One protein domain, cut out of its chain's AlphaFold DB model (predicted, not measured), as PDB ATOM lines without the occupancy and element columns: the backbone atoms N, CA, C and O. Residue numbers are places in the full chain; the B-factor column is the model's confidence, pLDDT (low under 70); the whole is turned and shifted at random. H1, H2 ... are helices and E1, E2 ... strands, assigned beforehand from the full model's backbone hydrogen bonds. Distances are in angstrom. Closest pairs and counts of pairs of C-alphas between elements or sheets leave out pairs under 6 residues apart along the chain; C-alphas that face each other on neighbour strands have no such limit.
ATOM      1  N   ILE A  12     -48.173 -25.886  10.521       82.00
ATOM      2  CA  ILE A  12     -48.666 -25.780  11.894       82.00
ATOM      3  C   ILE A  12     -50.056 -25.156  11.835       82.00
ATOM      4  O   ILE A  12     -50.218 -23.996  11.451       82.00
ATOM      5  N   LYS A  13     -51.068 -25.944  12.211       80.38
ATOM      6  CA  LYS A  13     -52.443 -25.453  12.338       80.38
ATOM      7  C   LYS A  13     -52.519 -24.550  13.560       80.38
ATOM      8  O   LYS A  13     -52.109 -24.959  14.644       80.38
ATOM      9  N   VAL A  14     -53.063 -23.350  13.391       78.19
ATOM     10  CA  VAL A  14     -53.337 -22.439  14.502       78.19
ATOM     11  C   VAL A  14     -54.828 -22.138  14.574       78.19
ATOM     12  O   VAL A  14     -55.474 -21.800  13.583       78.19
ATOM     13  N   SER A  15     -55.368 -22.263  15.783       78.25
ATOM     14  CA  SER A  15     -56.724 -21.837  16.111       78.25
ATOM     15  C   SER A  15     -56.655 -20.436  16.699       78.25
ATOM     16  O   SER A  15     -55.952 -20.206  17.685       78.25
ATOM     17  N   GLY A  16     -57.368 -19.490  16.095       76.44
ATOM     18  CA  GLY A  16     -57.459 -18.139  16.627       76.44
ATOM     19  C   GLY A  16     -58.247 -18.130  17.932       76.44
ATOM     20  O   GLY A  16     -59.371 -18.619  17.974       76.44
ATOM     21  N   ILE A  17     -57.661 -17.568  18.989       80.00
ATOM     22  CA  ILE A  17     -58.273 -17.521  20.327       80.00
ATOM     23  C   ILE A  17     -58.948 -16.177  20.641       80.00
ATOM     24  O   ILE A  17     -59.781 -16.109  21.537       80.00
ATOM     25  N   SER A  18     -58.605 -15.106  19.917       78.81
ATOM     26  CA  SER A  18     -59.199 -13.771  20.071       78.81
ATOM     27  C   SER A  18     -59.074 -12.928  18.790       78.81
ATOM     28  O   SER A  18     -58.446 -13.347  17.811       78.81
ATOM     29  N   GLY A  19     -59.707 -11.748  18.780       75.75
ATOM     30  CA  GLY A  19     -59.580 -10.755  17.706       75.75
ATOM     31  C   GLY A  19     -60.024 -11.259  16.329       75.75
ATOM     32  O   GLY A  19     -60.941 -12.076  16.205       75.75
ATOM     33  N   ASP A  20     -59.365 -10.774  15.277       73.12
ATOM     34  CA  ASP A  20     -59.684 -11.161  13.898       73.12
ATOM     35  C   ASP A  20     -59.301 -12.611  13.580       73.12
ATOM     36  O   ASP A  20     -59.960 -13.255  12.762       73.12
ATOM     37  N   ALA A  21     -58.327 -13.174  14.300       73.19
ATOM     38  CA  ALA A  21     -57.981 -14.588  14.206       73.19
ATOM     39  C   ALA A  21     -59.126 -15.499  14.691       73.19
ATOM     40  O   ALA A  21     -59.436 -16.500  14.037       73.19
ATOM     41  N   LEU A  22     -59.797 -15.152  15.800       79.06
ATOM     42  CA  LEU A  22     -60.982 -15.881  16.278       79.06
ATOM     43  C   LEU A  22     -62.154 -15.735  15.304       79.06
ATOM     44  O   LEU A  22     -62.796 -16.727  14.964       79.06
ATOM     45  N   LYS A  23     -62.398 -14.522  14.786       75.62
ATOM     46  CA  LYS A  23     -63.434 -14.302  13.760       75.62
ATOM     47  C   LYS A  23     -63.180 -15.156  12.513       75.62
ATOM     48  O   LYS A  23     -64.121 -15.742  11.986       75.62
ATOM     49  N   ALA A  24     -61.934 -15.234  12.042       70.88
ATOM     50  CA  ALA A  24     -61.557 -16.054  10.891       70.88
ATOM     51  C   ALA A  24     -61.751 -17.554  11.161       70.88
ATOM     52  O   ALA A  24     -62.302 -18.251  10.311       70.88
ATOM     53  N   THR A  25     -61.369 -18.018  12.356       74.69
ATOM     54  CA  THR A  25     -61.553 -19.411  12.801       74.69
ATOM     55  C   THR A  25     -63.037 -19.793  12.840       74.69
ATOM     56  O   THR A  25     -63.425 -20.825  12.300       74.69
ATOM     57  N   ASN A  26     -63.894 -18.924  13.389       75.69
ATOM     58  CA  ASN A  26     -65.331 -19.187  13.536       75.69
ATOM     59  C   ASN A  26     -66.115 -19.125  12.214       75.69
ATOM     60  O   ASN A  26     -67.189 -19.708  12.110       75.69
ATOM     61  N   LYS A  27     -65.599 -18.431  11.191       71.69
ATOM     62  CA  LYS A  27     -66.245 -18.312   9.869       71.69
ATOM     63  C   LYS A  27     -65.969 -19.497   8.932       71.69
ATOM     64  O   LYS A  27     -66.244 -19.395   7.740       71.69
ATOM     65  N   GLY A  28     -65.399 -20.596   9.431       59.75
ATOM     66  CA  GLY A  28     -65.158 -21.806   8.637       59.75
ATOM     67  C   GLY A  28     -64.073 -21.658   7.567       59.75
ATOM     68  O   GLY A  28     -63.908 -22.551   6.738       59.75
ATOM     69  N   ARG A  29     -63.294 -20.562   7.576       60.16
ATOM     70  CA  ARG A  29     -62.016 -20.555   6.851       60.16
ATOM     71  C   ARG A  29     -61.149 -21.636   7.485       60.16
ATOM     72  O   ARG A  29     -61.154 -21.760   8.707       60.16
ATOM     73  N   ALA A  30     -60.448 -22.419   6.668       58.25
ATOM     74  CA  ALA A  30     -59.596 -23.524   7.102       58.25
ATOM     75  C   ALA A  30     -58.384 -23.026   7.918       58.25
ATOM     76  O   ALA A  30     -57.252 -23.111   7.464       58.25
ATOM     77  N   GLY A  31     -58.637 -22.485   9.112       61.62
ATOM     78  CA  GLY A  31     -57.663 -21.943  10.047       61.62
ATOM     79  C   GLY A  31     -56.803 -20.805   9.501       61.62
ATOM     80  O   GLY A  31     -56.740 -20.509   8.310       61.62
ATOM     81  N   ILE A  32     -56.093 -20.162  10.417       75.00
ATOM     82  CA  ILE A  32     -54.797 -19.585  10.081       75.00
ATOM     83  C   ILE A  32     -53.818 -20.768  10.157       75.00
ATOM     84  O   ILE A  32     -53.973 -21.670  10.985       75.00
ATOM     85  N   ALA A  33     -52.828 -20.814   9.278       81.12
ATOM     86  CA  ALA A  33     -51.757 -21.800   9.349       81.12
ATOM     87  C   ALA A  33     -50.412 -21.097   9.231       81.12
ATOM     88  O   ALA A  33     -50.310 -20.076   8.548       81.12
ATOM     89  N   ILE A  34     -49.396 -21.664   9.878       85.00
ATOM     90  CA  ILE A  34     -47.998 -21.302   9.645       85.00
ATOM     91  C   ILE A  34     -47.400 -22.384   8.753       85.00
ATOM     92  O   ILE A  34     -47.502 -23.565   9.085       85.00
ATOM     93  N   HIS A  35     -46.833 -22.013   7.609       84.69
ATOM     94  CA  HIS A  35     -46.265 -22.979   6.665       84.69
ATOM     95  C   HIS A  35     -45.170 -22.364   5.788       84.69
ATOM     96  O   HIS A  35     -45.021 -21.140   5.732       84.69
ATOM     97  N   CYS A  36     -44.436 -23.211   5.059       85.06
ATOM     98  CA  CYS A  36     -43.418 -22.749   4.115       85.06
ATOM     99  C   CYS A  36     -44.062 -21.888   3.024       85.06
ATOM    100  O   CYS A  36     -45.071 -22.272   2.422       85.06
ATOM    101  N   GLY A  37     -43.483 -20.726   2.749       75.62
ATOM    102  CA  GLY A  37     -43.899 -19.886   1.638       75.62
ATOM    103  C   GLY A  37     -43.157 -20.215   0.351       75.62
ATOM    104  O   GLY A  37     -41.961 -20.471   0.354       75.62
ATOM    105  N   HIS A  38     -43.869 -20.133  -0.770       74.81
ATOM    106  CA  HIS A  38     -43.216 -19.904  -2.052       74.81
ATOM    107  C   HIS A  38     -42.666 -18.479  -2.095       74.81
ATOM    108  O   HIS A  38     -43.311 -17.535  -1.615       74.81
ATOM    109  N   THR A  39     -41.516 -18.329  -2.734       69.00
ATOM    110  CA  THR A  39     -40.876 -17.038  -2.945       69.00
ATOM    111  C   THR A  39     -41.254 -16.446  -4.305       69.00
ATOM    112  O   THR A  39     -41.456 -17.153  -5.295       69.00
ATOM    113  N   VAL A  40     -41.426 -15.124  -4.346       61.19
ATOM    114  CA  VAL A  40     -41.708 -14.347  -5.559       61.19
ATOM    115  C   VAL A  40     -40.534 -14.503  -6.529       61.19
ATOM    116  O   VAL A  40     -39.379 -14.438  -6.118       61.19
ATOM    117  N   GLY A  41     -40.830 -14.695  -7.818       55.59
ATOM    118  CA  GLY A  41     -39.818 -14.861  -8.872       55.59
ATOM    119  C   GLY A  41     -39.415 -16.312  -9.147       55.59
ATOM    120  O   GLY A  41     -38.698 -16.571 -10.109       55.59
ATOM    121  N   ASN A  42     -39.923 -17.272  -8.369       58.69
ATOM    122  CA  ASN A  42     -39.711 -18.686  -8.637       58.69
ATOM    123  C   ASN A  42     -40.779 -19.248  -9.594       58.69
ATOM    124  O   ASN A  42     -41.912 -19.528  -9.198       58.69
ATOM    125  N   SER A  43     -40.405 -19.456 -10.857       58.59
ATOM    126  CA  SER A  43     -41.281 -20.011 -11.900       58.59
ATOM    127  C   SER A  43     -41.629 -21.493 -11.712       58.59
ATOM    128  O   SER A  43     -42.555 -21.987 -12.353       58.59
ATOM    129  N   LYS A  44     -40.924 -22.209 -10.828       61.50
ATOM    130  CA  LYS A  44     -41.023 -23.667 -10.675       61.50
ATOM    131  C   LYS A  44     -41.797 -24.131  -9.436       61.50
ATOM    132  O   LYS A  44     -41.847 -25.329  -9.184       61.50
ATOM    133  N   LYS A  45     -42.444 -23.221  -8.688       64.00
ATOM    134  CA  LYS A  45     -43.131 -23.536  -7.410       64.00
ATOM    135  C   LYS A  45     -42.230 -24.319  -6.438       64.00
ATOM    136  O   LYS A  45     -42.693 -25.220  -5.746       64.00
ATOM    137  N   GLU A  46     -40.937 -24.006  -6.406       67.38
ATOM    138  CA  GLU A  46     -40.020 -24.666  -5.475       67.38
ATOM    139  C   GLU A  46     -40.046 -23.942  -4.124       67.38
ATOM    140  O   GLU A  46     -40.174 -22.714  -4.045       67.38
ATOM    141  N   TYR A  47     -39.888 -24.708  -3.050       71.06
ATOM    142  CA  TYR A  47     -39.767 -24.195  -1.689       71.06
ATOM    143  C   TYR A  47     -38.309 -23.806  -1.409       71.06
ATOM    144  O   TYR A  47     -37.583 -24.512  -0.709       71.06
ATOM    145  N   ASN A  48     -37.861 -22.702  -2.011       75.25
ATOM    146  CA  ASN A  48     -36.532 -22.135  -1.785       75.25
ATOM    147  C   ASN A  48     -36.620 -20.728  -1.181       75.25
ATOM    148  O   ASN A  48     -37.591 -20.008  -1.398       75.25
ATOM    149  N   ASP A  49     -35.577 -20.334  -0.455       81.69
ATOM    150  CA  ASP A  49     -35.535 -19.084   0.312       81.69
ATOM    151  C   ASP A  49     -34.876 -17.940  -0.477       81.69
ATOM    152  O   ASP A  49     -34.339 -17.007   0.109       81.69
ATOM    153  N   ASN A  50     -34.868 -18.011  -1.812       80.06
ATOM    154  CA  ASN A  50     -34.073 -17.110  -2.657       80.06
ATOM    155  C   ASN A  50     -34.772 -15.787  -3.005       80.06
ATOM    156  O   ASN A  50     -34.124 -14.867  -3.495       80.06
ATOM    157  N   GLY A  51     -36.079 -15.681  -2.772       79.25
ATOM    158  CA  GLY A  51     -36.865 -14.483  -3.069       79.25
ATOM    159  C   GLY A  51     -37.770 -14.084  -1.911       79.25
ATOM    160  O   GLY A  51     -37.804 -14.741  -0.878       79.25
ATOM    161  N   ALA A  52     -38.535 -13.019  -2.099       81.44
ATOM    162  CA  ALA A  52     -39.441 -12.505  -1.077       81.44
ATOM    163  C   ALA A  52     -40.645 -13.443  -0.874       81.44
ATOM    164  O   ALA A  52     -41.172 -13.980  -1.849       81.44
ATOM    165  N   LEU A  53     -41.154 -13.617   0.349       81.31
ATOM    166  CA  LEU A  53     -42.325 -14.478   0.580       81.31
ATOM    167  C   LEU A  53     -43.570 -13.931  -0.134       81.31
ATOM    168  O   LEU A  53     -43.930 -12.757   0.004       81.31
ATOM    169  N   MET A  54     -44.272 -14.775  -0.890       76.25
ATOM    170  CA  MET A  54     -45.525 -14.369  -1.531       76.25
ATOM    171  C   MET A  54     -46.596 -14.012  -0.488       76.25
ATOM    172  O   MET A  54     -46.766 -14.728   0.500       76.25
ATOM    173  N   VAL A  55     -47.387 -12.971  -0.756       73.44
ATOM    174  CA  VAL A  55     -48.501 -12.547   0.114       73.44
ATOM    175  C   VAL A  55     -49.566 -13.645   0.202       73.44
ATOM    176  O   VAL A  55     -49.759 -14.421  -0.739       73.44
ATOM    177  N   THR A  56     -50.259 -13.729   1.338       72.62
ATOM    178  CA  THR A  56     -51.403 -14.628   1.534       72.62
ATOM    179  C   THR A  56     -52.637 -13.841   1.969       72.62
ATOM    180  O   THR A  56     -52.534 -12.712   2.441       72.62
ATOM    181  N   TYR A  57     -53.806 -14.471   1.874       68.19
ATOM    182  CA  TYR A  57     -55.065 -13.937   2.403       68.19
ATOM    183  C   TYR A  57     -55.410 -14.483   3.803       68.19
ATOM    184  O   TYR A  57     -56.589 -14.596   4.146       68.19
ATOM    185  N   GLY A  58     -54.401 -14.854   4.603       70.56
ATOM    186  CA  GLY A  58     -54.601 -15.203   6.016       70.56
ATOM    187  C   GLY A  58     -53.627 -16.212   6.626       70.56
ATOM    188  O   GLY A  58     -53.571 -16.304   7.844       70.56
ATOM    189  N   CYS A  59     -52.856 -16.964   5.835       78.19
ATOM    190  CA  CYS A  59     -51.806 -17.841   6.367       78.19
ATOM    191  C   CYS A  59     -50.517 -17.059   6.645       78.19
ATOM    192  O   CYS A  59     -50.135 -16.179   5.875       78.19
ATOM    193  N   VAL A  60     -49.794 -17.424   7.695       82.25
ATOM    194  CA  VAL A  60     -48.455 -16.893   7.942       82.25
ATOM    195  C   VAL A  60     -47.471 -17.757   7.161       82.25
ATOM    196  O   VAL A  60     -47.325 -18.949   7.427       82.25
ATOM    197  N   ARG A  61     -46.817 -17.168   6.162       85.06
ATOM    198  CA  ARG A  61     -45.725 -17.832   5.451       85.06
ATOM    199  C   ARG A  61     -44.411 -17.527   6.145       85.06
ATOM    200  O   ARG A  61     -44.188 -16.398   6.565       85.06
ATOM    201  N   VAL A  62     -43.559 -18.535   6.220       86.88
ATOM    202  CA  VAL A  62     -42.172 -18.423   6.676       86.88
ATOM    203  C   VAL A  62     -41.252 -19.045   5.630       86.88
ATOM    204  O   VAL A  62     -41.706 -19.829   4.790       86.88
ATOM    205  N   TYR A  63     -39.968 -18.705   5.671       87.38
ATOM    206  CA  TYR A  63     -38.969 -19.361   4.835       87.38
ATOM    207  C   TYR A  63     -38.840 -20.849   5.188       87.38
ATOM    208  O   TYR A  63     -39.130 -21.274   6.309       87.38
ATOM    209  N   ASN A  64     -38.412 -21.655   4.220       84.56
ATOM    210  CA  ASN A  64     -38.280 -23.100   4.357       84.56
ATOM    211  C   ASN A  64     -37.279 -23.459   5.466       84.56
ATOM    212  O   ASN A  64     -37.558 -24.336   6.290       84.56
ATOM    213  N   LYS A  65     -36.147 -22.739   5.553       86.06
ATOM    214  CA  LYS A  65     -35.171 -22.908   6.643       86.06
ATOM    215  C   LYS A  65     -35.794 -22.663   8.026       86.06
ATOM    216  O   LYS A  65     -35.561 -23.448   8.944       86.06
ATOM    217  N   ASP A  66     -36.637 -21.638   8.150       87.88
ATOM    218  CA  ASP A  66     -37.234 -21.231   9.424       87.88
ATOM    219  C   ASP A  66     -38.367 -22.190   9.809       87.88
ATOM    220  O   ASP A  66     -38.524 -22.542  10.977       87.88
ATOM    221  N   MET A  67     -39.120 -22.701   8.825       87.44
ATOM    222  CA  MET A  67     -40.146 -23.716   9.071       87.44
ATOM    223  C   MET A  67     -39.546 -25.003   9.640       87.44
ATOM    224  O   MET A  67     -40.137 -25.613  10.534       87.44
ATOM    225  N   LYS A  68     -38.367 -25.418   9.160       86.75
ATOM    226  CA  LYS A  68     -37.658 -26.586   9.700       86.75
ATOM    227  C   LYS A  68     -37.425 -26.438  11.201       86.75
ATOM    228  O   LYS A  68     -37.775 -27.339  11.967       86.75
ATOM    229  N   GLU A  69     -36.867 -25.303  11.610       86.69
ATOM    230  CA  GLU A  69     -36.588 -25.003  13.012       86.69
ATOM    231  C   GLU A  69     -37.884 -24.899  13.827       86.69
ATOM    232  O   GLU A  69     -38.012 -25.503  14.896       86.69
ATOM    233  N   LEU A  70     -38.893 -24.208  13.292       85.12
ATOM    234  CA  LEU A  70     -40.201 -24.046  13.921       85.12
ATOM    235  C   LEU A  70     -40.862 -25.403  14.209       85.12
ATOM    236  O   LEU A  70     -41.331 -25.644  15.321       85.12
ATOM    237  N   VAL A  71     -40.869 -26.318  13.234       82.31
ATOM    238  CA  VAL A  71     -41.467 -27.655  13.370       82.31
ATOM    239  C   VAL A  71     -40.687 -28.520  14.351       82.31
ATOM    240  O   VAL A  71     -41.304 -29.229  15.148       82.31
ATOM    241  N   GLN A  72     -39.353 -28.467  14.331       82.62
ATOM    242  CA  GLN A  72     -38.519 -29.167  15.314       82.62
ATOM    243  C   GLN A  72     -38.819 -28.677  16.734       82.62
ATOM    244  O   GLN A  72     -39.053 -29.479  17.643       82.62
ATOM    245  N   ASN A  73     -38.917 -27.360  16.906       80.62
ATOM    246  CA  ASN A  73     -39.294 -26.753  18.170       80.62
ATOM    247  C   ASN A  73     -40.730 -27.105  18.576       80.62
ATOM    248  O   ASN A  73     -40.994 -27.252  19.766       80.62
ATOM    249  N   TYR A  74     -41.672 -27.239  17.646       75.56
ATOM    250  CA  TYR A  74     -43.067 -27.531  17.980       75.56
ATOM    251  C   TYR A  74     -43.295 -29.005  18.336       75.56
ATOM    252  O   TYR A  74     -43.976 -29.299  19.313       75.56
ATOM    253  N   LYS A  75     -42.668 -29.938  17.606       72.12
ATOM    254  CA  LYS A  75     -42.786 -31.388  17.856       72.12
ATOM    255  C   LYS A  75     -42.296 -31.812  19.243       72.12
ATOM    256  O   LYS A  75     -42.733 -32.841  19.744       72.12
ATOM    257  N   SER A  76     -41.407 -31.041  19.865       65.31
ATOM    258  CA  SER A  76     -40.800 -31.392  21.153       65.31
ATOM    259  C   SER A  76     -41.663 -31.093  22.387       65.31
ATOM    260  O   SER A  76     -41.251 -31.451  23.489       65.31
ATOM    261  N   LYS A  77     -42.844 -30.457  22.262       58.31
ATOM    262  CA  LYS A  77     -43.737 -30.183  23.411       58.31
ATOM    263  C   LYS A  77     -45.220 -30.338  23.057       58.31
ATOM    264  O   LYS A  77     -45.667 -29.870  22.019       58.31
ATOM    265  N   SER A  78     -45.991 -30.927  23.973       61.22
ATOM    266  CA  SER A  78     -47.420 -31.251  23.808       61.22
ATOM    267  C   SER A  78     -48.365 -30.040  23.763       61.22
ATOM    268  O   SER A  78     -49.481 -30.167  23.267       61.22
TER     269      SER A  78
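AT A GLANCE: This is residues 12 to 78 of the 118 residues of the protein "Murein L,D-transpeptidase" of Flavobacterium columnare (UniProt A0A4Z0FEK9). A small staggered sheet has helix H2 slanting over one face; H1 grazes one end, and a long loop, residues 37 to 59, swings out at the other. The 67 printed residues include E1, H1, E2, E3, H2 in chain order; the mixed sheet runs E1 E2 E3. The class is mixed, helices and strands, with under half of the residues in named elements. It is loose, radius of gyration of the C-alphas 13.6 A, spanning 35 by 29 by 15 A.

HOW THE PARTS SIT: E1, residues 12 to 14, is antiparallel to E2, residues 32 to 36; N 12 and O 34, 2.8 A apart, are within hydrogen-bond range. H1, residues 19 to 26, only grazes the sheet; its closest C-alpha pair with E2 is Ala 21 and Ile 32, 7.2 A. E3, residues 60 to 62, is parallel to E2; N 60 and O 33, 2.8 A apart, are within range. H2, residues 64 to 75, makes two layers, a helix on one face of a sheet, at a height over the sheet of 8.4 A, its local plane only just fitted, on 6 C-alphas. Every O i to N i+4 pair is within range in H1, 7 of 8 in H2.

IN THESE COORDINATES: E1 begins at C-alpha 12 (-48.666, -25.780, 11.894); E2 spans 13.2 A. H2 spans 16.5 A to C-alpha 75 (-42.786, -31.388, 17.856).

THE WHOLE: The printed part has no cut; the E2 to E3 link is long. Residues 28 to 31, 39 to 46, 57 and 76 to 78 have pLDDT under 70.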